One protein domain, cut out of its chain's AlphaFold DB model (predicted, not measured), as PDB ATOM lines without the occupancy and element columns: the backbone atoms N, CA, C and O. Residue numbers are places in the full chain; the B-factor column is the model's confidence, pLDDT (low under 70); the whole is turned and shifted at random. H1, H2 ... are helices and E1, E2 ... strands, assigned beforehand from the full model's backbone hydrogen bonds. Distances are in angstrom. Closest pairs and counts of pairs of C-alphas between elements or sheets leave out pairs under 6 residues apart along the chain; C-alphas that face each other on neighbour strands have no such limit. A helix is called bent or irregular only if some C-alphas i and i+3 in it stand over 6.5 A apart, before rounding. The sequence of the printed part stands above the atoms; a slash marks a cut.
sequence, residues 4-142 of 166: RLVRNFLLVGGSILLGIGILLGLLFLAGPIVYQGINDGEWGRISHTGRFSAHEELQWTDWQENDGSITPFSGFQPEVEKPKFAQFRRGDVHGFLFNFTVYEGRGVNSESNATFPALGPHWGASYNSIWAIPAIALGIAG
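This is residues 4 to 142 of the 166 residues of an uncharacterized protein of Roseimicrobium sp. ORNL1 (UniProt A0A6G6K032). A long bent helix, H1, runs most of the length of a rod: its arm H1b packs along a small, strongly twisted sheet of four strands, and its arm H1a runs on past the sheet, where H2 packs on residues 21 to 28 and residues 4 to 16 stick out. The link of residues 50 to 84 wraps round the sheet, with short pairings to E1 and E3. The printed part has 139 residues, with two named helices and four named strands, H1 coming before the strands along the chain and H2 after them; the class is mixed, helices and strands, and in the branched sheet E2 has three antiparallel neighbours, E1 on one side of it and both E3 and E4 on the other side. It is only just loose, close to extended, with a radius of gyration of the C-alphas of 21.3 A and spans of 79 by 26 by 24 A.

H1, residues 4 to 49, begins at C-alpha 4 (210.907, 234.140, 263.249); by its hydrogen bonds it was assigned as one helix, but it is bent, with C-alphas 29 and 32 6.8 A apart. Its arms are H1a, residues 4 to 29, 36.8 A, and H1b, residues 32 to 49, 25.5 A. E1 is residues 85 to 94, 27.0 A; E2 98 to 107, 30.6 A; E3 115 to 119; E4 124 to 127. H2, residues 129 to 142, 20.3 A, ends at C-alpha 142 (193.900, 234.818, 243.652).

H1a touches H2, closest at the C-alphas of Gly 21 and Leu 138, 6.3 A, at a steep tilt of 57 degrees, opposite ways. H1b is on the sheet at a height of 9.2 A, along the strands, its closest C-alphas to E4 being Tyr 35 and Ala 125, 5.4 A. E1, E2 and E3 form a meander, each strand the antiparallel neighbour of the one before. E1 lies on one side of E2, with N 91 and O 102 at 2.8 A; E3, with N 105 and O 116 at 2.8 A, and E4, with N 99 and O 126 at 2.8 A, lie on the other side. Every O i to N i+4 pair is within hydrogen-bond range in H1a and H1b, and 8 of 10 in H2.

The C-alphas of Arg 4 and Glu 111, the two farthest apart, are 78.7 A apart. The printed part has no cut, and H1 to E1 is a long link. Mean pLDDT of the printed part is 77.1; residues under 70 include 74 to 85, 108 to 113 and 131 to 142.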
ATOM      1  N   ARG A   4     210.812 232.770 263.782       69.12
ATOM      2  CA  ARG A   4     210.907 234.140 263.249       69.12
ATOM      3  C   ARG A   4     211.515 234.188 261.844       69.12
ATOM      4  O   ARG A   4     211.073 234.986 261.025       69.12
ATOM      5  N   LEU A   5     212.478 233.312 261.554       69.69
ATOM      6  CA  LEU A   5     213.075 233.172 260.221       69.69
ATOM      7  C   LEU A   5     212.061 232.596 259.229       69.69
ATOM      8  O   LEU A   5     211.917 233.135 258.139       69.69
ATOM      9  N   VAL A   6     211.290 231.582 259.637       68.50
ATOM     10  CA  VAL A   6     210.224 230.991 258.805       68.50
ATOM     11  C   VAL A   6     209.125 232.015 258.503       68.50
ATOM     12  O   VAL A   6     208.725 232.163 257.353       68.50
ATOM     13  N   ARG A   7     208.687 232.788 259.508       70.69
ATOM     14  CA  ARG A   7     207.696 233.861 259.328       70.69
ATOM     15  C   ARG A   7     208.175 234.939 258.356       70.69
ATOM     16  O   ARG A   7     207.423 235.338 257.476       70.69
ATOM     17  N   ASN A   8     209.411 235.412 258.508       70.19
ATOM     18  CA  ASN A   8     209.954 236.449 257.633       70.19
ATOM     19  C   ASN A   8     210.145 235.927 256.200       70.19
ATOM     20  O   ASN A   8     209.849 236.649 255.256       70.19
ATOM     21  N   PHE A   9     210.552 234.666 256.035       67.44
ATOM     22  CA  PHE A   9     210.669 234.030 254.722       67.44
ATOM     23  C   PHE A   9     209.305 233.885 254.029       67.44
ATOM     24  O   PHE A   9     209.189 234.168 252.841       67.44
ATOM     25  N   LEU A  10     208.253 233.528 254.774       69.44
ATOM     26  CA  LEU A  10     206.882 233.455 254.258       69.44
ATOM     27  C   LEU A  10     206.301 234.834 253.921       69.44
ATOM     28  O   LEU A  10     205.605 234.966 252.921       69.44
ATOM     29  N   LEU A  11     206.594 235.864 254.720       69.62
ATOM     30  CA  LEU A  11     206.127 237.228 254.454       69.62
ATOM     31  C   LEU A  11     206.818 237.836 253.234       69.62
ATOM     32  O   LEU A  11     206.141 238.392 252.374       69.62
ATOM     33  N   VAL A  12     208.142 237.703 253.131       71.88
ATOM     34  CA  VAL A  12     208.919 238.216 251.992       71.88
ATOM     35  C   VAL A  12     208.620 237.405 250.730       71.88
ATOM     36  O   VAL A  12     208.301 237.978 249.694       71.88
ATOM     37  N   GLY A  13     208.623 236.073 250.816       67.12
ATOM     38  CA  GLY A  13     208.269 235.206 249.690       67.12
ATOM     39  C   GLY A  13     206.823 235.404 249.232       67.12
ATOM     40  O   GLY A  13     206.562 235.504 248.037       67.12
ATOM     41  N   GLY A  14     205.887 235.542 250.175       70.69
ATOM     42  CA  GLY A  14     204.478 235.802 249.888       70.69
ATOM     43  C   GLY A  14     204.236 237.165 249.242       70.69
ATOM     44  O   GLY A  14     203.443 237.259 248.310       70.69
ATOM     45  N   SER A  15     204.943 238.213 249.675       71.62
ATOM     46  CA  SER A  15     204.825 239.548 249.069       71.62
ATOM     47  C   SER A  15     205.491 239.640 247.694       71.62
ATOM     48  O   SER A  15     204.940 240.291 246.810       71.62
ATOM     49  N   ILE A  16     206.597 238.925 247.459       73.88
ATOM     50  CA  ILE A  16     207.197 238.789 246.121       73.88
ATOM     51  C   ILE A  16     206.246 238.041 245.177       73.88
ATOM     52  O   ILE A  16     205.988 238.512 244.072       73.88
ATOM     53  N   LEU A  17     205.670 236.917 245.616       69.75
ATOM     54  CA  LEU A  17     204.705 236.153 244.819       69.75
ATOM     55  C   LEU A  17     203.438 236.961 244.513       69.75
ATOM     56  O   LEU A  17     202.958 236.930 243.382       69.75
ATOM     57  N   LEU A  18     202.927 237.720 245.485       71.50
ATOM     58  CA  LEU A  18     201.792 238.621 245.283       71.50
ATOM     59  C   LEU A  18     202.136 239.733 244.282       71.50
ATOM     60  O   LEU A  18     201.354 239.994 243.373       71.50
ATOM     61  N   GLY A  19     203.311 240.354 244.419       73.38
ATOM     62  CA  GLY A  19     203.782 241.400 243.510       73.38
ATOM     63  C   GLY A  19     203.909 240.904 242.071       73.38
ATOM     64  O   GLY A  19     203.396 241.544 241.156       73.38
ATOM     65  N   ILE A  20     204.510 239.727 241.877       73.00
ATOM     66  CA  ILE A  20     204.612 239.068 240.566       73.00
ATOM     67  C   ILE A  20     203.219 238.716 240.029       73.00
ATOM     68  O   ILE A  20     202.940 238.953 238.857       73.00
ATOM     69  N   GLY A  21     202.324 238.201 240.877       68.38
ATOM     70  CA  GLY A  21     200.953 237.866 240.495       68.38
ATOM     71  C   GLY A  21     200.147 239.073 240.011       68.38
ATOM     72  O   GLY A  21     199.472 238.982 238.989       68.38
ATOM     73  N   ILE A  22     200.254 240.216 240.696       73.56
ATOM     74  CA  ILE A  22     199.599 241.469 240.290       73.56
ATOM     75  C   ILE A  22     200.180 241.977 238.965       73.56
ATOM     76  O   ILE A  22     199.421 242.332 238.068       73.56
ATOM     77  N   LEU A  23     201.508 241.976 238.814       71.00
ATOM     78  CA  LEU A  23     202.182 242.391 237.579       71.00
ATOM     79  C   LEU A  23     201.769 241.531 236.383       71.00
ATOM     80  O   LEU A  23     201.415 242.067 235.336       71.00
ATOM     81  N   LEU A  24     201.757 240.208 236.549       68.94
ATOM     82  CA  LEU A  24     201.287 239.288 235.517       68.94
ATOM     83  C   LEU A  24     199.799 239.505 235.230       68.94
ATOM     84  O   LEU A  24     199.425 239.616 234.070       68.94
ATOM     85  N   GLY A  25     198.959 239.654 236.258       67.69
ATOM     86  CA  GLY A  25     197.533 239.947 236.092       67.69
ATOM     87  C   GLY A  25     197.276 241.215 235.274       67.69
ATOM     88  O   GLY A  25     196.460 241.197 234.356       67.69
ATOM     89  N   LEU A  26     198.019 242.293 235.544       71.62
ATOM     90  CA  LEU A  26     197.959 243.531 234.765       71.62
ATOM     91  C   LEU A  26     198.462 243.340 233.329       71.62
ATOM     92  O   LEU A  26     197.840 243.853 232.402       71.62
ATOM     93  N   LEU A  27     199.535 242.569 233.123       67.62
ATOM     94  CA  LEU A  27     200.043 242.234 231.787       67.62
ATOM     95  C   LEU A  27     199.023 241.430 230.966       67.62
ATOM     96  O   LEU A  27     198.855 241.704 229.783       67.62
ATOM     97  N   PHE A  28     198.294 240.495 231.583       68.19
ATOM     98  CA  PHE A  28     197.231 239.734 230.911       68.19
ATOM     99  C   PHE A  28     195.951 240.543 230.685       68.19
ATOM    100  O   PHE A  28     195.253 240.307 229.704       68.19
ATOM    101  N   LEU A  29     195.643 241.510 231.555       71.75
ATOM    102  CA  LEU A  29     194.549 242.466 231.347       71.75
ATOM    103  C   LEU A  29     194.857 243.452 230.216       71.75
ATOM    104  O   LEU A  29     193.965 243.798 229.447       71.75
ATOM    105  N   ALA A  30     196.110 243.893 230.107       70.69
ATOM    106  CA  ALA A  30     196.556 244.811 229.064       70.69
ATOM    107  C   ALA A  30     196.858 244.102 227.738       70.69
ATOM    108  O   ALA A  30     196.785 244.722 226.679       70.69
ATOM    109  N   GLY A  31     197.191 242.812 227.765       72.69
ATOM    110  CA  GLY A  31     197.643 242.106 226.575       72.69
ATOM    111  C   GLY A  31     196.631 242.037 225.420       72.69
ATOM    112  O   GLY A  31     197.106 242.073 224.288       72.69
ATOM    113  N   PRO A  32     195.287 242.064 225.617       74.38
ATOM    114  CA  PRO A  32     194.350 242.233 224.513       74.38
ATOM    115  C   PRO A  32     194.520 243.551 223.773       74.38
ATOM    116  O   PRO A  32     194.566 243.569 222.550       74.38
ATOM    117  N   ILE A  33     194.708 244.639 224.519       77.50
ATOM    118  CA  ILE A  33     194.941 245.975 223.962       77.50
ATOM    119  C   ILE A  33     196.279 245.999 223.214       77.50
ATOM    120  O   ILE A  33     196.375 246.549 222.120       77.50
ATOM    121  N   VAL A  34     197.309 245.367 223.784       77.06
ATOM    122  CA  VAL A  34     198.648 245.314 223.186       77.06
ATOM    123  C   VAL A  34     198.644 244.527 221.876       77.06
ATOM    124  O   VAL A  34     199.129 245.045 220.872       77.06
ATOM    125  N   TYR A  35     198.085 243.311 221.843       80.81
ATOM    126  CA  TYR A  35     198.075 242.523 220.605       80.81
ATOM    127  C   TYR A  35     197.187 243.175 219.538       80.81
ATOM    128  O   TYR A  35     197.517 243.126 218.356       80.81
ATOM    129  N   GLN A  36     196.089 243.824 219.939       83.19
ATOM    130  CA  GLN A  36     195.202 244.527 219.014       83.19
ATOM    131  C   GLN A  36     195.908 245.731 218.377       83.19
ATOM    132  O   GLN A  36     195.868 245.873 217.162       83.19
ATOM    133  N   GLY A  37     196.676 246.506 219.153       84.19
ATOM    134  CA  GLY A  37     197.509 247.584 218.611       84.19
ATOM    135  C   GLY A  37     198.608 247.098 217.657       84.19
ATOM    136  O   GLY A  37     198.871 247.747 216.645       84.19
ATOM    137  N   ILE A  38     199.224 245.942 217.934       85.19
ATOM    138  CA  ILE A  38     200.184 245.304 217.014       85.19
ATOM    139  C   ILE A  38     199.483 244.911 215.706       85.19
ATOM    140  O   ILE A  38     199.993 245.206 214.626       85.19
ATOM    141  N   ASN A  39     198.300 244.297 215.795       89.62
ATOM    142  CA  ASN A  39     197.514 243.889 214.630       89.62
ATOM    143  C   ASN A  39     197.080 245.081 213.782       89.62
ATOM    144  O   ASN A  39     197.225 245.034 212.564       89.62
ATOM    145  N   ASP A  40     196.592 246.149 214.410       88.25
ATOM    146  CA  ASP A  40     196.161 247.366 213.720       88.25
ATOM    147  C   ASP A  40     197.346 248.058 213.032       88.25
ATOM    148  O   ASP A  40     197.239 248.499 211.885       88.25
ATOM    149  N   GLY A  41     198.501 248.110 213.704       87.50
ATOM    150  CA  GLY A  41     199.738 248.643 213.137       87.50
ATOM    151  C   GLY A  41     200.216 247.846 211.923       87.50
ATOM    152  O   GLY A  41     200.531 248.430 210.881       87.50
ATOM    153  N   GLU A  42     200.219 246.516 212.027       89.44
ATOM    154  CA  GLU A  42     200.610 245.641 210.923       89.44
ATOM    155  C   GLU A  42     199.613 245.723 209.763       89.44
ATOM    156  O   GLU A  42     200.012 245.875 208.608       89.44
ATOM    157  N   TRP A  43     198.312 245.709 210.060       90.00
ATOM    158  CA  TRP A  43     197.257 245.878 209.065       90.00
ATOM    159  C   TRP A  43     197.427 247.188 208.299       90.00
ATOM    160  O   TRP A  43     197.392 247.209 207.063       90.00
ATOM    161  N   GLY A  44     197.647 248.287 209.026       88.25
ATOM    162  CA  GLY A  44     197.914 249.598 208.452       88.25
ATOM    163  C   GLY A  44     199.132 249.565 207.533       88.25
ATOM    164  O   GLY A  44     199.053 250.016 206.392       88.25
ATOM    165  N   ARG A  45     200.244 248.973 207.973       87.31
ATOM    166  CA  ARG A  45     201.461 248.870 207.162       87.31
ATOM    167  C   ARG A  45     201.256 248.055 205.887       87.31
ATOM    168  O   ARG A  45     201.653 248.522 204.816       87.31
ATOM    169  N   ILE A  46     200.641 246.877 205.981       87.62
ATOM    170  CA  ILE A  46     200.354 246.028 204.816       87.62
ATOM    171  C   ILE A  46     199.462 246.789 203.833       87.62
ATOM    172  O   ILE A  46     199.734 246.787 202.637       87.62
ATOM    173  N   SER A  47     198.457 247.510 204.334       85.38
ATOM    174  CA  SER A  47     197.553 248.311 203.498       85.38
ATOM    175  C   SER A  47     198.277 249.417 202.719       85.38
ATOM    176  O   SER A  47     197.884 249.720 201.601       85.38
ATOM    177  N   HIS A  48     199.337 250.016 203.278       83.75
ATOM    178  CA  HIS A  48     200.086 251.096 202.617       83.75
ATOM    179  C   HIS A  48     201.251 250.602 201.751       83.75
ATOM    180  O   HIS A  48     201.599 251.243 200.764       83.75
ATOM    181  N   THR A  49     201.903 249.502 202.139       84.00
ATOM    182  CA  THR A  49     203.178 249.064 201.539       84.00
ATOM    183  C   THR A  49     203.085 247.740 200.789       84.00
ATOM    184  O   THR A  49     204.016 247.378 200.073       84.00
ATOM    185  N   GLY A  50     202.000 246.984 200.981       81.50
ATOM    186  CA  GLY A  50     201.859 245.616 200.485       81.50
ATOM    187  C   GLY A  50     202.824 244.617 201.131       81.50
ATOM    188  O   GLY A  50     202.967 243.509 200.621       81.50
ATOM    189  N   ARG A  51     203.521 244.989 202.215       83.94
ATOM    190  CA  ARG A  51     204.563 244.170 202.850       83.94
ATOM    191  C   ARG A  51     204.399 244.097 204.363       83.94
ATOM    192  O   ARG A  51     203.979 245.062 205.002       83.94
ATOM    193  N   PHE A  52     204.809 242.964 204.921       86.56
ATOM    194  CA  PHE A  52     204.903 242.747 206.363       86.56
ATOM    195  C   PHE A  52     206.048 243.565 206.976       86.56
ATOM    196  O   PHE A  52     207.034 243.878 206.301       86.56
ATOM    197  N   SER A  53     205.930 243.934 208.251       85.75
ATOM    198  CA  SER A  53     206.963 244.695 208.967       85.75
ATOM    199  C   SER A  53     208.261 243.925 209.145       85.75
ATOM    200  O   SER A  53     209.325 244.489 208.897       85.75
ATOM    201  N   ALA A  54     208.162 242.650 209.504       83.00
ATOM    202  CA  ALA A  54     209.287 241.793 209.851       83.00
ATOM    203  C   ALA A  54     209.436 240.619 208.870       83.00
ATOM    204  O   ALA A  54     209.657 239.484 209.276       83.00
ATOM    205  N   HIS A  55     209.274 240.878 207.565       83.75
ATOM    206  CA  HIS A  55     209.244 239.827 206.535       83.75
ATOM    207  C   HIS A  55     210.430 238.849 206.604       83.75
ATOM    208  O   HIS A  55     210.252 237.640 206.455       83.75
ATOM    209  N   GLU A  56     211.619 239.390 206.872       85.69
ATOM    210  CA  GLU A  56     212.889 238.662 206.937       85.69
ATOM    211  C   GLU A  56     213.068 237.858 208.236       85.69
ATOM    212  O   GLU A  56     213.845 236.907 208.267       85.69
ATOM    213  N   GLU A  57     212.345 238.209 209.301       85.88
ATOM    214  CA  GLU A  57     212.431 237.553 210.614       85.88
ATOM    215  C   GLU A  57     211.421 236.402 210.758       85.88
ATOM    216  O   GLU A  57     211.470 235.634 211.721       85.88
ATOM    217  N   LEU A  58     210.500 236.274 209.800       89.50
ATOM    218  CA  LEU A  58     209.469 235.246 209.800       89.50
ATOM    219  C   LEU A  58     210.046 233.872 209.467       89.50
ATOM    220  O   LEU A  58     210.752 233.674 208.475       89.50
ATOM    221  N   GLN A  59     209.650 232.884 210.266       93.50
ATOM    222  CA  GLN A  59     209.875 231.482 209.946       93.50
ATOM    223  C   GLN A  59     208.785 231.026 208.985       93.50
ATOM    224  O   GLN A  59     207.644 230.776 209.374       93.50
ATOM    225  N   TRP A  60     209.140 230.970 207.706       93.69
ATOM    226  CA  TRP A  60     208.231 230.575 206.643       93.69
ATOM    227  C   TRP A  60     208.115 229.057 206.538       93.69
ATOM    228  O   TRP A  60     209.109 228.341 206.457       93.69
ATOM    229  N   THR A  61     206.878 228.584 206.476       94.81
ATOM    230  CA  THR A  61     206.553 227.222 206.044       94.81
ATOM    231  C   THR A  61     206.733 227.064 204.534       94.81
ATOM    232  O   THR A  61     206.807 228.047 203.785       94.81
ATOM    233  N   ASP A  62     206.786 225.812 204.082       93.69
ATOM    234  CA  ASP A  62     206.737 225.496 202.660       93.69
ATOM    235  C   ASP A  62     205.419 225.958 202.031       93.69
ATOM    236  O   ASP A  62     204.387 226.089 202.693       93.69
ATOM    237  N   TRP A  63     205.455 226.190 200.722       91.06
ATOM    238  CA  TRP A  63     204.267 226.544 199.957       91.06
ATOM    239  C   TRP A  63     203.288 225.367 199.884       91.06
ATOM    240  O   TRP A  63     203.655 224.271 199.466       91.06
ATOM    241  N   GLN A  64     202.035 225.623 200.238       90.75
ATOM    242  CA  GLN A  64     200.930 224.665 200.273       90.75
ATOM    243  C   GLN A  64     199.811 225.115 199.339       90.75
ATOM    244  O   GLN A  64     199.659 226.309 199.091       90.75
ATOM    245  N   GLU A  65     199.025 224.177 198.816       88.94
ATOM    246  CA  GLU A  65     197.852 224.511 198.003       88.94
ATOM    247  C   GLU A  65     196.768 225.181 198.846       88.94
ATOM    248  O   GLU A  65     196.520 224.783 199.982       88.94
ATOM    249  N   ASN A  66     196.115 226.202 198.288       86.25
ATOM    250  CA  ASN A  66     195.005 226.847 198.977       86.25
ATOM    251  C   ASN A  66     193.712 226.055 198.792       86.25
ATOM    252  O   ASN A  66     193.160 225.999 197.695       86.25
ATOM    253  N   ASP A  67     193.193 225.531 199.894       84.44
ATOM    254  CA  ASP A  67     191.882 224.885 199.986       84.44
ATOM    255  C   ASP A  67     190.712 225.887 200.078       84.44
ATOM    256  O   ASP A  67     189.548 225.493 200.140       84.44
ATOM    257  N   GLY A  68     191.016 227.190 200.074       82.25
ATOM    258  CA  GLY A  68     190.056 228.283 200.222       82.25
ATOM    259  C   GLY A  68     190.019 228.888 201.627       82.25
ATOM    260  O   GLY A  68     189.315 229.876 201.832       82.25
ATOM    261  N   SER A  69     190.788 228.354 202.582       83.50
ATOM    262  CA  SER A  69     190.930 228.932 203.926       83.50
ATOM    263  C   SER A  69     191.687 230.262 203.939       83.50
ATOM    264  O   SER A  69     191.521 231.058 204.865       83.50
ATOM    265  N   ILE A  70     192.497 230.520 202.909       87.00
ATOM    266  CA  ILE A  70     193.304 231.729 202.780       87.00
ATOM    267  C   ILE A  70     192.716 232.644 201.708       87.00
ATOM    268  O   ILE A  70     192.379 232.213 200.603       87.00
ATOM    269  N   THR A  71     192.628 233.934 202.021       86.00
ATOM    270  CA  THR A  71     192.123 234.966 201.111       86.00
ATOM    271  C   THR A  71     193.167 236.059 200.890       86.00
ATOM    272  O   THR A  71     193.969 236.329 201.785       86.00
ATOM    273  N   PRO A  72     193.204 236.708 199.714       83.12
ATOM    274  CA  PRO A  72     194.062 237.871 199.506       83.12
ATOM    275  C   PRO A  72     193.748 238.983 200.509       83.12
ATOM    276  O   PRO A  72     192.584 239.217 200.841       83.12
ATOM    277  N   PHE A  73     194.777 239.700 200.959       84.88
ATOM    278  CA  PHE A  73     194.596 240.843 201.845       84.88
ATOM    279  C   PHE A  73     193.801 241.957 201.140       84.88
ATOM    280  O   PHE A  73     194.176 242.415 200.063       84.88
ATOM    281  N   SER A  74     192.700 242.411 201.746       69.56
ATOM    282  CA  SER A  74     191.702 243.285 201.101       69.56
ATOM    283  C   SER A  74     192.172 244.719 200.819       69.56
ATOM    284  O   SER A  74     191.564 245.397 199.993       69.56
ATOM    285  N   GLY A  75     193.249 245.178 201.464       60.44
ATOM    286  CA  GLY A  75     193.877 246.480 201.195       60.44
ATOM    287  C   GLY A  75     194.826 246.491 199.992       60.44
ATOM    288  O   GLY A  75     195.215 247.561 199.535       60.44
ATOM    289  N   PHE A  76     195.184 245.319 199.462       57.34
ATOM    290  CA  PHE A  76     196.056 245.179 198.302       57.34
ATOM    291  C   PHE A  76     195.199 244.799 197.089       57.34
ATOM    292  O   PHE A  76     194.720 243.670 196.989       57.34
ATOM    293  N   GLN A  77     194.971 245.739 196.168       54.66
ATOM    294  CA  GLN A  77     194.458 245.396 194.842       54.66
ATOM    295  C   GLN A  77     195.651 244.949 193.997       54.66
ATOM    296  O   GLN A  77     196.468 245.799 193.641       54.66
ATOM    297  N   PRO A  78     195.804 243.654 193.666       52.44
ATOM    298  CA  PRO A  78     196.700 243.310 192.579       52.44
ATOM    299  C   PRO A  78     196.152 243.998 191.320       52.44
ATOM    300  O   PRO A  78     195.013 243.752 190.933       52.44
ATOM    301  N   GLU A  79     196.957 244.859 190.688       53.38
ATOM    302  CA  GLU A  79     196.651 245.503 189.391       53.38
ATOM    303  C   GLU A  79     196.354 244.487 188.272       53.38
ATOM    304  O   GLU A  79     195.911 244.850 187.185       53.38
ATOM    305  N   VAL A  80     196.579 243.202 188.536       48.19
ATOM    306  CA  VAL A  80     196.468 242.106 187.589       48.19
ATOM    307  C   VAL A  80     195.346 241.177 188.044       48.19
ATOM    308  O   VAL A  80     195.342 240.704 189.182       48.19
ATOM    309  N   GLU A  81     194.390 240.971 187.134       48.06
ATOM    310  CA  GLU A  81     193.337 239.952 187.117       48.06
ATOM    311  C   GLU A  81     193.559 238.856 188.165       48.06
ATOM    312  O   GLU A  81     194.516 238.099 188.028       48.06
ATOM    313  N   LYS A  82     192.711 238.821 189.218       48.97
ATOM    314  CA  LYS A  82     192.826 237.935 190.397       48.97
ATOM    315  C   LYS A  82     193.462 236.602 189.993       48.97
ATOM    316  O   LYS A  82     192.738 235.739 189.479       48.97
ATOM    317  N   PRO A  83     194.782 236.410 190.198       51.28
ATOM    318  CA  PRO A  83     195.384 235.140 189.865       51.28
ATOM    319  C   PRO A  83     194.634 234.107 190.695       51.28
ATOM    320  O   PRO A  83     194.317 234.370 191.860       51.28
ATOM    321  N   LYS A  84     194.288 232.962 190.095       56.16
ATOM    322  CA  LYS A  84     193.787 231.820 190.864       56.16
ATOM    323  C   LYS A  84     194.776 231.625 192.006       56.16
ATOM    324  O   LYS A  84     195.929 231.274 191.762       56.16
ATOM    325  N   PHE A  85     194.348 231.978 193.215       62.94
ATOM    326  CA  PHE A  85     195.166 231.895 194.410       62.94
ATOM    327  C   PHE A  85     195.441 230.412 194.599       62.94
ATOM    328  O   PHE A  85     194.556 229.666 195.007       62.94
ATOM    329  N   ALA A  86     196.619 229.975 194.175       70.38
ATOM    330  CA  ALA A  86     196.893 228.561 194.015       70.38
ATOM    331  C   ALA A  86     197.671 228.031 195.213       70.38
ATOM    332  O   ALA A  86     197.425 226.909 195.640       70.38
ATOM    333  N   GLN A  87     198.562 228.845 195.791       87.25
ATOM    334  CA  GLN A  87     199.358 228.428 196.937       87.25
ATOM    335  C   GLN A  87     199.536 229.533 197.969       87.25
ATOM    336  O   GLN A  87     199.562 230.719 197.634       87.25
ATOM    337  N   PHE A  88     199.717 229.118 199.219       90.19
ATOM    338  CA  PHE A  88     200.071 229.984 200.331       90.19
ATOM    339  C   PHE A  88     201.221 229.414 201.151       90.19
ATOM    340  O   PHE A  88     201.534 228.230 201.073       90.19
ATOM    341  N   ARG A  89     201.821 230.260 201.978       92.25
ATOM    342  CA  ARG A  89     202.676 229.844 203.088       92.25
ATOM    343  C   ARG A  89     202.348 230.661 204.324       92.25
ATOM    344  O   ARG A  89     201.930 231.816 204.225       92.25
ATOM    345  N   ARG A  90     202.548 230.057 205.486       94.00
ATOM    346  CA  ARG A  90     202.438 230.702 206.794       94.00
ATOM    347  C   ARG A  90     203.817 231.151 207.264       94.00
ATOM    348  O   ARG A  90     204.763 230.371 207.152       94.00
ATOM    349  N   GLY A  91     203.915 232.375 207.762       94.06
ATOM    350  CA  GLY A  91     205.091 232.908 208.439       94.06
ATOM    351  C   GLY A  91     204.780 233.100 209.914       94.06
ATOM    352  O   GLY A  91     203.788 233.749 210.241       94.06
ATOM    353  N   ASP A  92     205.617 232.551 210.788       92.94
ATOM    354  CA  ASP A  92     205.451 232.669 212.236       92.94
ATOM    355  C   ASP A  92     206.650 233.384 212.875       92.94
ATOM    356  O   ASP A  92     207.806 233.149 212.514       92.94
ATOM    357  N   VAL A  93     206.373 234.234 213.863       89.62
ATOM    358  CA  VAL A  93     207.355 234.795 214.799       89.62
ATOM    359  C   VAL A  93     206.937 234.412 216.211       89.62
ATOM    360  O   VAL A  93     205.811 234.667 216.644       89.62
ATOM    361  N   HIS A  94     207.867 233.813 216.949       86.38
ATOM    362  CA  HIS A  94     207.663 233.403 218.332       86.38
ATOM    363  C   HIS A  94     208.338 234.387 219.280       86.38
ATOM    364  O   HIS A  94     209.555 234.366 219.462       86.38
ATOM    365  N   GLY A  95     207.539 235.259 219.887       80.56
ATOM    366  CA  GLY A  95     207.992 236.166 220.931       80.56
ATOM    367  C   GLY A  95     207.827 235.576 222.331       80.56
ATOM    368  O   GLY A  95     207.215 234.525 222.545       80.56
ATOM    369  N   PHE A  96     208.357 236.302 223.318       76.31
ATOM    370  CA  PHE A  96     208.262 235.908 224.723       76.31
ATOM    371  C   PHE A  96     206.802 235.886 225.200       76.31
ATOM    372  O   PHE A  96     206.348 234.850 225.664       76.31
ATOM    373  N   LEU A  97     206.049 236.983 225.043       74.94
ATOM    374  CA  LEU A  97     204.640 237.067 225.472       74.94
ATOM    375  C   LEU A  97     203.635 236.768 224.355       74.94
ATOM    376  O   LEU A  97     202.555 236.241 224.628       74.94
ATOM    377  N   PHE A  98     203.985 237.097 223.115       82.25
ATOM    378  CA  PHE A  98     203.088 237.012 221.970       82.25
ATOM    379  C   PHE A  98     203.755 236.255 220.831       82.25
ATOM    380  O   PHE A  98     204.947 236.422 220.581       82.25
ATOM    381  N   ASN A  99     202.967 235.448 220.138       88.31
ATOM    382  CA  ASN A  99     203.300 234.925 218.824       88.31
ATOM    383  C   ASN A  99     202.655 235.820 217.767       88.31
ATOM    384  O   ASN A  99     201.621 236.434 218.031       88.31
ATOM    385  N   PHE A 100     203.236 235.865 216.576       91.00
ATOM    386  CA  PHE A 100     202.669 236.560 215.429       91.00
ATOM    387  C   PHE A 100     202.627 235.622 214.230       91.00
ATOM    388  O   PHE A 100     203.644 235.012 213.906       91.00
ATOM    389  N   THR A 101     201.471 235.521 213.582       93.19
ATOM    390  CA  THR A 101     201.264 234.643 212.427       93.19
ATOM    391  C   THR A 101     200.764 235.462 211.243       93.19
ATOM    392  O   THR A 101     199.798 236.217 211.351       93.19
ATOM    393  N   VAL A 102     201.395 235.290 210.083       93.50
ATOM    394  CA  VAL A 102     200.993 235.922 208.819       93.50
ATOM    395  C   VAL A 102     200.933 234.913 207.683       93.50
ATOM    396  O   VAL A 102     201.452 233.802 207.783       93.50
ATOM    397  N   TYR A 103     200.303 235.314 206.580       92.44
ATOM    398  CA  TYR A 103     200.115 234.473 205.406       92.44
ATOM    399  C   TYR A 103     200.566 235.204 204.148       92.44
ATOM    400  O   TYR A 103     200.249 236.374 203.952       92.44
ATOM    401  N   GLU A 104     201.258 234.494 203.266       90.56
ATOM    402  CA  GLU A 104     201.564 234.958 201.916       90.56
ATOM    403  C   GLU A 104     200.910 234.057 200.890       90.56
ATOM    404  O   GLU A 104     200.948 232.838 201.026       90.56
ATOM    405  N   GLY A 105     200.347 234.663 199.850       87.75
ATOM    406  CA  GLY A 105     199.875 233.978 198.658       87.75
ATOM    407  C   GLY A 105     200.866 234.103 197.510       87.75
ATOM    408  O   GLY A 105     201.609 235.082 197.425       87.75
ATOM    409  N   ARG A 106     200.846 233.130 196.597       84.81
ATOM    410  CA  ARG A 106     201.476 233.245 195.276       84.81
ATOM    411  C   ARG A 106     200.573 232.693 194.178       84.81
ATOM    412  O   ARG A 106     199.861 231.702 194.372       84.81
ATOM    413  N   GLY A 107     200.604 233.341 193.016       75.19
ATOM    414  CA  GLY A 107     199.999 232.812 191.793       75.19
ATOM    415  C   GLY A 107     200.887 231.732 191.172       75.19
ATOM    416  O   GLY A 107     202.106 231.821 191.255       75.19
ATOM    417  N   VAL A 108     200.283 230.713 190.553       64.00
ATOM    418  CA  VAL A 108     201.019 229.607 189.893       64.00
ATOM    419  C   VAL A 108     201.070 229.770 188.360       64.00
ATOM    420  O   VAL A 108     201.792 229.047 187.686       64.00
ATOM    421  N   ASN A 109     200.365 230.761 187.798       55.94
ATOM    422  CA  ASN A 109     200.146 230.878 186.346       55.94
ATOM    423  C   ASN A 109     200.857 232.050 185.646       55.94
ATOM    424  O   ASN A 109     200.640 232.244 184.454       55.94
ATOM    425  N   SER A 110     201.684 232.836 186.333       49.69
ATOM    426  CA  SER A 110     202.425 233.942 185.716       49.69
ATOM    427  C   SER A 110     203.922 233.698 185.832       49.69
ATOM    428  O   SER A 110     204.398 233.274 186.878       49.69
ATOM    429  N   GLU A 111     204.675 234.016 184.779       50.41
ATOM    430  CA  GLU A 111     206.147 233.951 184.724       50.41
ATOM    431  C   GLU A 111     206.846 234.746 185.851       50.41
ATOM    432  O   GLU A 111     208.046 234.599 186.080       50.41
ATOM    433  N   SER A 112     206.092 235.549 186.606       56.28
ATOM    434  CA  SER A 112     206.485 236.093 187.897       56.28
ATOM    435  C   SER A 112     205.909 235.258 189.050       56.28
ATOM    436  O   SER A 112     204.693 235.161 189.236       56.28
ATOM    437  N   ASN A 113     206.798 234.724 189.894       67.25
ATOM    438  CA  ASN A 113     206.489 234.226 191.242       67.25
ATOM    439  C   ASN A 113     206.105 235.395 192.174       67.25
ATOM    440  O   ASN A 113     206.719 235.597 193.222       67.25
ATOM    441  N   ALA A 114     205.150 236.227 191.761       75.69
ATOM    442  CA  ALA A 114     204.717 237.378 192.531       75.69
ATOM    443  C   ALA A 114     203.998 236.893 193.794       75.69
ATOM    444  O   ALA A 114     202.981 236.196 193.728       75.69
ATOM    445  N   THR A 115     204.557 237.255 194.945       83.62
ATOM    446  CA  THR A 115     203.956 237.009 196.251       83.62
ATOM    447  C   THR A 115     203.145 238.217 196.687       83.62
ATOM    448  O   THR A 115     203.439 239.355 196.317       83.62
ATOM    449  N   PHE A 116     202.110 237.977 197.479       84.00
ATOM    450  CA  PHE A 116     201.263 239.030 198.021       84.00
ATOM    451  C   PHE A 116     200.792 238.672 199.431       84.00
ATOM    452  O   PHE A 116     200.679 237.487 199.764       84.00
ATOM    453  N   PRO A 117     200.508 239.677 200.271       88.94
ATOM    454  CA  PRO A 117     199.993 239.444 201.609       88.94
ATOM    455  C   PRO A 117     198.603 238.804 201.552       88.94
ATOM    456  O   PRO A 117     197.761 239.142 200.714       88.94
ATOM    457  N   ALA A 118     198.356 237.880 202.474       88.88
ATOM    458  CA  ALA A 118     197.116 237.134 202.577       88.88
ATOM    459  C   ALA A 118     196.615 237.070 204.029       88.88
ATOM    460  O   ALA A 118     197.342 237.349 204.986       88.88
ATOM    461  N   LEU A 119     195.346 236.706 204.175       88.12
ATOM    462  CA  LEU A 119     194.640 236.531 205.436       88.12
ATOM    463  C   LEU A 119     194.202 235.079 205.566       88.12
ATOM    464  O   LEU A 119     193.599 234.525 204.649       88.12
ATOM    465  N   GLY A 120     194.491 234.487 206.718       87.44
ATOM    466  CA  GLY A 120     194.172 233.103 207.028       87.44
ATOM    467  C   GLY A 120     193.664 232.924 208.453       87.44
ATOM    468  O   GLY A 120     193.616 233.890 209.227       87.44
ATOM    469  N   PRO A 121     193.299 231.687 208.826       84.50
ATOM    470  CA  PRO A 121     192.961 231.349 210.201       84.50
ATOM    471  C   PRO A 121     194.104 231.752 211.135       84.50
ATOM    472  O   PRO A 121     195.250 231.459 210.839       84.50
ATOM    473  N   HIS A 122     193.820 232.395 212.267       86.88
ATOM    474  CA  HIS A 122     194.848 232.822 213.234       86.88
ATOM    475  C   HIS A 122     195.822 233.908 212.741       86.88
ATOM    476  O   HIS A 122     196.898 234.052 213.314       86.88
ATOM    477  N   TRP A 123     195.460 234.692 211.720       90.94
ATOM    478  CA  TRP A 123     196.244 235.872 211.343       90.94
ATOM    479  C   TRP A 123     196.394 236.853 212.520       90.94
ATOM    480  O   TRP A 123     195.427 237.151 213.226       90.94
ATOM    481  N   GLY A 124     197.605 237.385 212.676       90.06
ATOM    482  CA  GLY A 124     197.961 238.408 213.648       90.06
ATOM    483  C   GLY A 124     198.619 237.872 214.919       90.06
ATOM    484  O   GLY A 124     199.099 236.740 215.010       90.06
ATOM    485  N   ALA A 125     198.672 238.749 215.910       90.06
ATOM    486  CA  ALA A 125     199.239 238.533 217.221       90.06
ATOM    487  C   ALA A 125     198.308 237.676 218.084       90.06
ATOM    488  O   ALA A 125     197.102 237.915 218.170       90.06
ATOM    489  N   SER A 126     198.892 236.705 218.776       86.44
ATOM    490  CA  SER A 126     198.216 235.838 219.736       86.44
ATOM    491  C   SER A 126     199.084 235.636 220.973       86.44
ATOM    492  O   SER A 126     200.302 235.801 220.930       86.44
ATOM    493  N   TYR A 127     198.476 235.291 222.107       81.38
ATOM    494  CA  TYR A 127     199.249 234.971 223.305       81.38
ATOM    495  C   TYR A 127     200.112 233.736 223.091       81.38
ATOM    496  O   TYR A 127     199.655 232.714 222.575       81.38
ATOM    497  N   ASN A 128     201.344 233.803 223.583       79.69
ATOM    498  CA  ASN A 128     202.159 232.613 223.697       79.69
ATOM    499  C   ASN A 128     201.548 231.691 224.770       79.69
ATOM    500  O   ASN A 128     201.434 232.046 225.948       79.69
ATOM    501  N   SER A 129     201.123 230.503 224.337       69.75
ATOM    502  CA  SER A 129     200.377 229.531 225.142       69.75
ATOM    503  C   SER A 129     201.127 229.073 226.395       69.75
ATOM    504  O   SER A 129     200.486 228.742 227.394       69.75
ATOM    505  N   ILE A 130     202.464 229.133 226.391       73.56
ATOM    506  CA  ILE A 130     203.310 228.815 227.552       73.56
ATOM    507  C   ILE A 130     202.964 229.710 228.751       73.56
ATOM    508  O   ILE A 130     202.956 229.239 229.888       73.56
ATOM    509  N   TRP A 131     202.618 230.978 228.511       65.38
ATOM    510  CA  TRP A 131     202.304 231.942 229.571       65.38
ATOM    511  C   TRP A 131     200.822 231.998 229.933       65.38
ATOM    512  O   TRP A 131     200.482 232.413 231.039       65.38
ATOM    513  N   ALA A 132     199.936 231.514 229.062       64.19
ATOM    514  CA  ALA A 132     198.510 231.426 229.366       64.19
ATOM    515  C   ALA A 132     198.231 230.500 230.571       64.19
ATOM    516  O   ALA A 132     197.361 230.784 231.391       64.19
ATOM    517  N   ILE A 133     199.009 229.423 230.728       66.75
ATOM    518  CA  ILE A 133     198.860 228.441 231.815       66.75
ATOM    519  C   ILE A 133     199.157 229.044 233.205       66.75
ATOM    520  O   ILE A 133     198.283 228.972 234.075       66.75
ATOM    521  N   PRO A 134     200.332 229.662 233.462       63.75
ATOM    522  CA  PRO A 134     200.602 230.288 234.753       63.75
ATOM    523  C   PRO A 134     199.657 231.461 235.050       63.75
ATOM    524  O   PRO A 134     199.308 231.663 236.209       63.75
ATOM    525  N   ALA A 135     199.177 232.185 234.033       62.66
ATOM    526  CA  ALA A 135     198.169 233.234 234.205       62.66
ATOM    527  C   ALA A 135     196.866 232.700 234.812       62.66
ATOM    528  O   ALA A 135     196.364 233.233 235.801       62.66
ATOM    529  N   ILE A 136     196.343 231.615 234.231       65.44
ATOM    530  CA  ILE A 136     195.121 230.951 234.695       65.44
ATOM    531  C   ILE A 136     195.333 230.404 236.109       65.44
ATOM    532  O   ILE A 136     194.489 230.608 236.983       65.44
ATOM    533  N   ALA A 137     196.483 229.774 236.368       67.31
ATOM    534  CA  ALA A 137     196.824 229.258 237.691       67.31
ATOM    535  C   ALA A 137     196.878 230.368 238.759       67.31
ATOM    536  O   ALA A 137     196.338 230.198 239.854       67.31
ATOM    537  N   LEU A 138     197.464 231.526 238.436       66.56
ATOM    538  CA  LEU A 138     197.521 232.687 239.329       66.56
ATOM    539  C   LEU A 138     196.145 233.319 239.555       66.56
ATOM    540  O   LEU A 138     195.823 233.674 240.688       66.56
ATOM    541  N   GLY A 139     195.312 233.417 238.515       64.50
ATOM    542  CA  GLY A 139     193.937 233.904 238.639       64.50
ATOM    543  C   GLY A 139     193.102 233.033 239.581       64.50
ATOM    544  O   GLY A 139     192.450 233.543 240.493       64.50
ATOM    545  N   ILE A 140     193.191 231.709 239.428       68.31
ATOM    546  CA  ILE A 140     192.524 230.748 240.316       68.31
ATOM    547  C   ILE A 140     193.055 230.885 241.750       68.31
ATOM    548  O   ILE A 140     192.264 230.994 242.689       68.31
ATOM    549  N   ALA A 141     194.377 230.948 241.934       66.88
ATOM    550  CA  ALA A 141     194.987 231.130 243.250       66.88
ATOM    551  C   ALA A 141     194.541 232.440 243.928       66.88
ATOM    552  O   ALA A 141     194.255 232.442 245.126       66.88
ATOM    553  N   GLY A 142     194.410 233.533 243.169       62.16
ATOM    554  CA  GLY A 142     193.900 234.818 243.652       62.16
ATOM    555  C   GLY A 142     192.440 234.756 244.109       62.16
ATOM    556  O   GLY A 142     192.102 235.289 245.168       62.16
TER     557      GLY A 142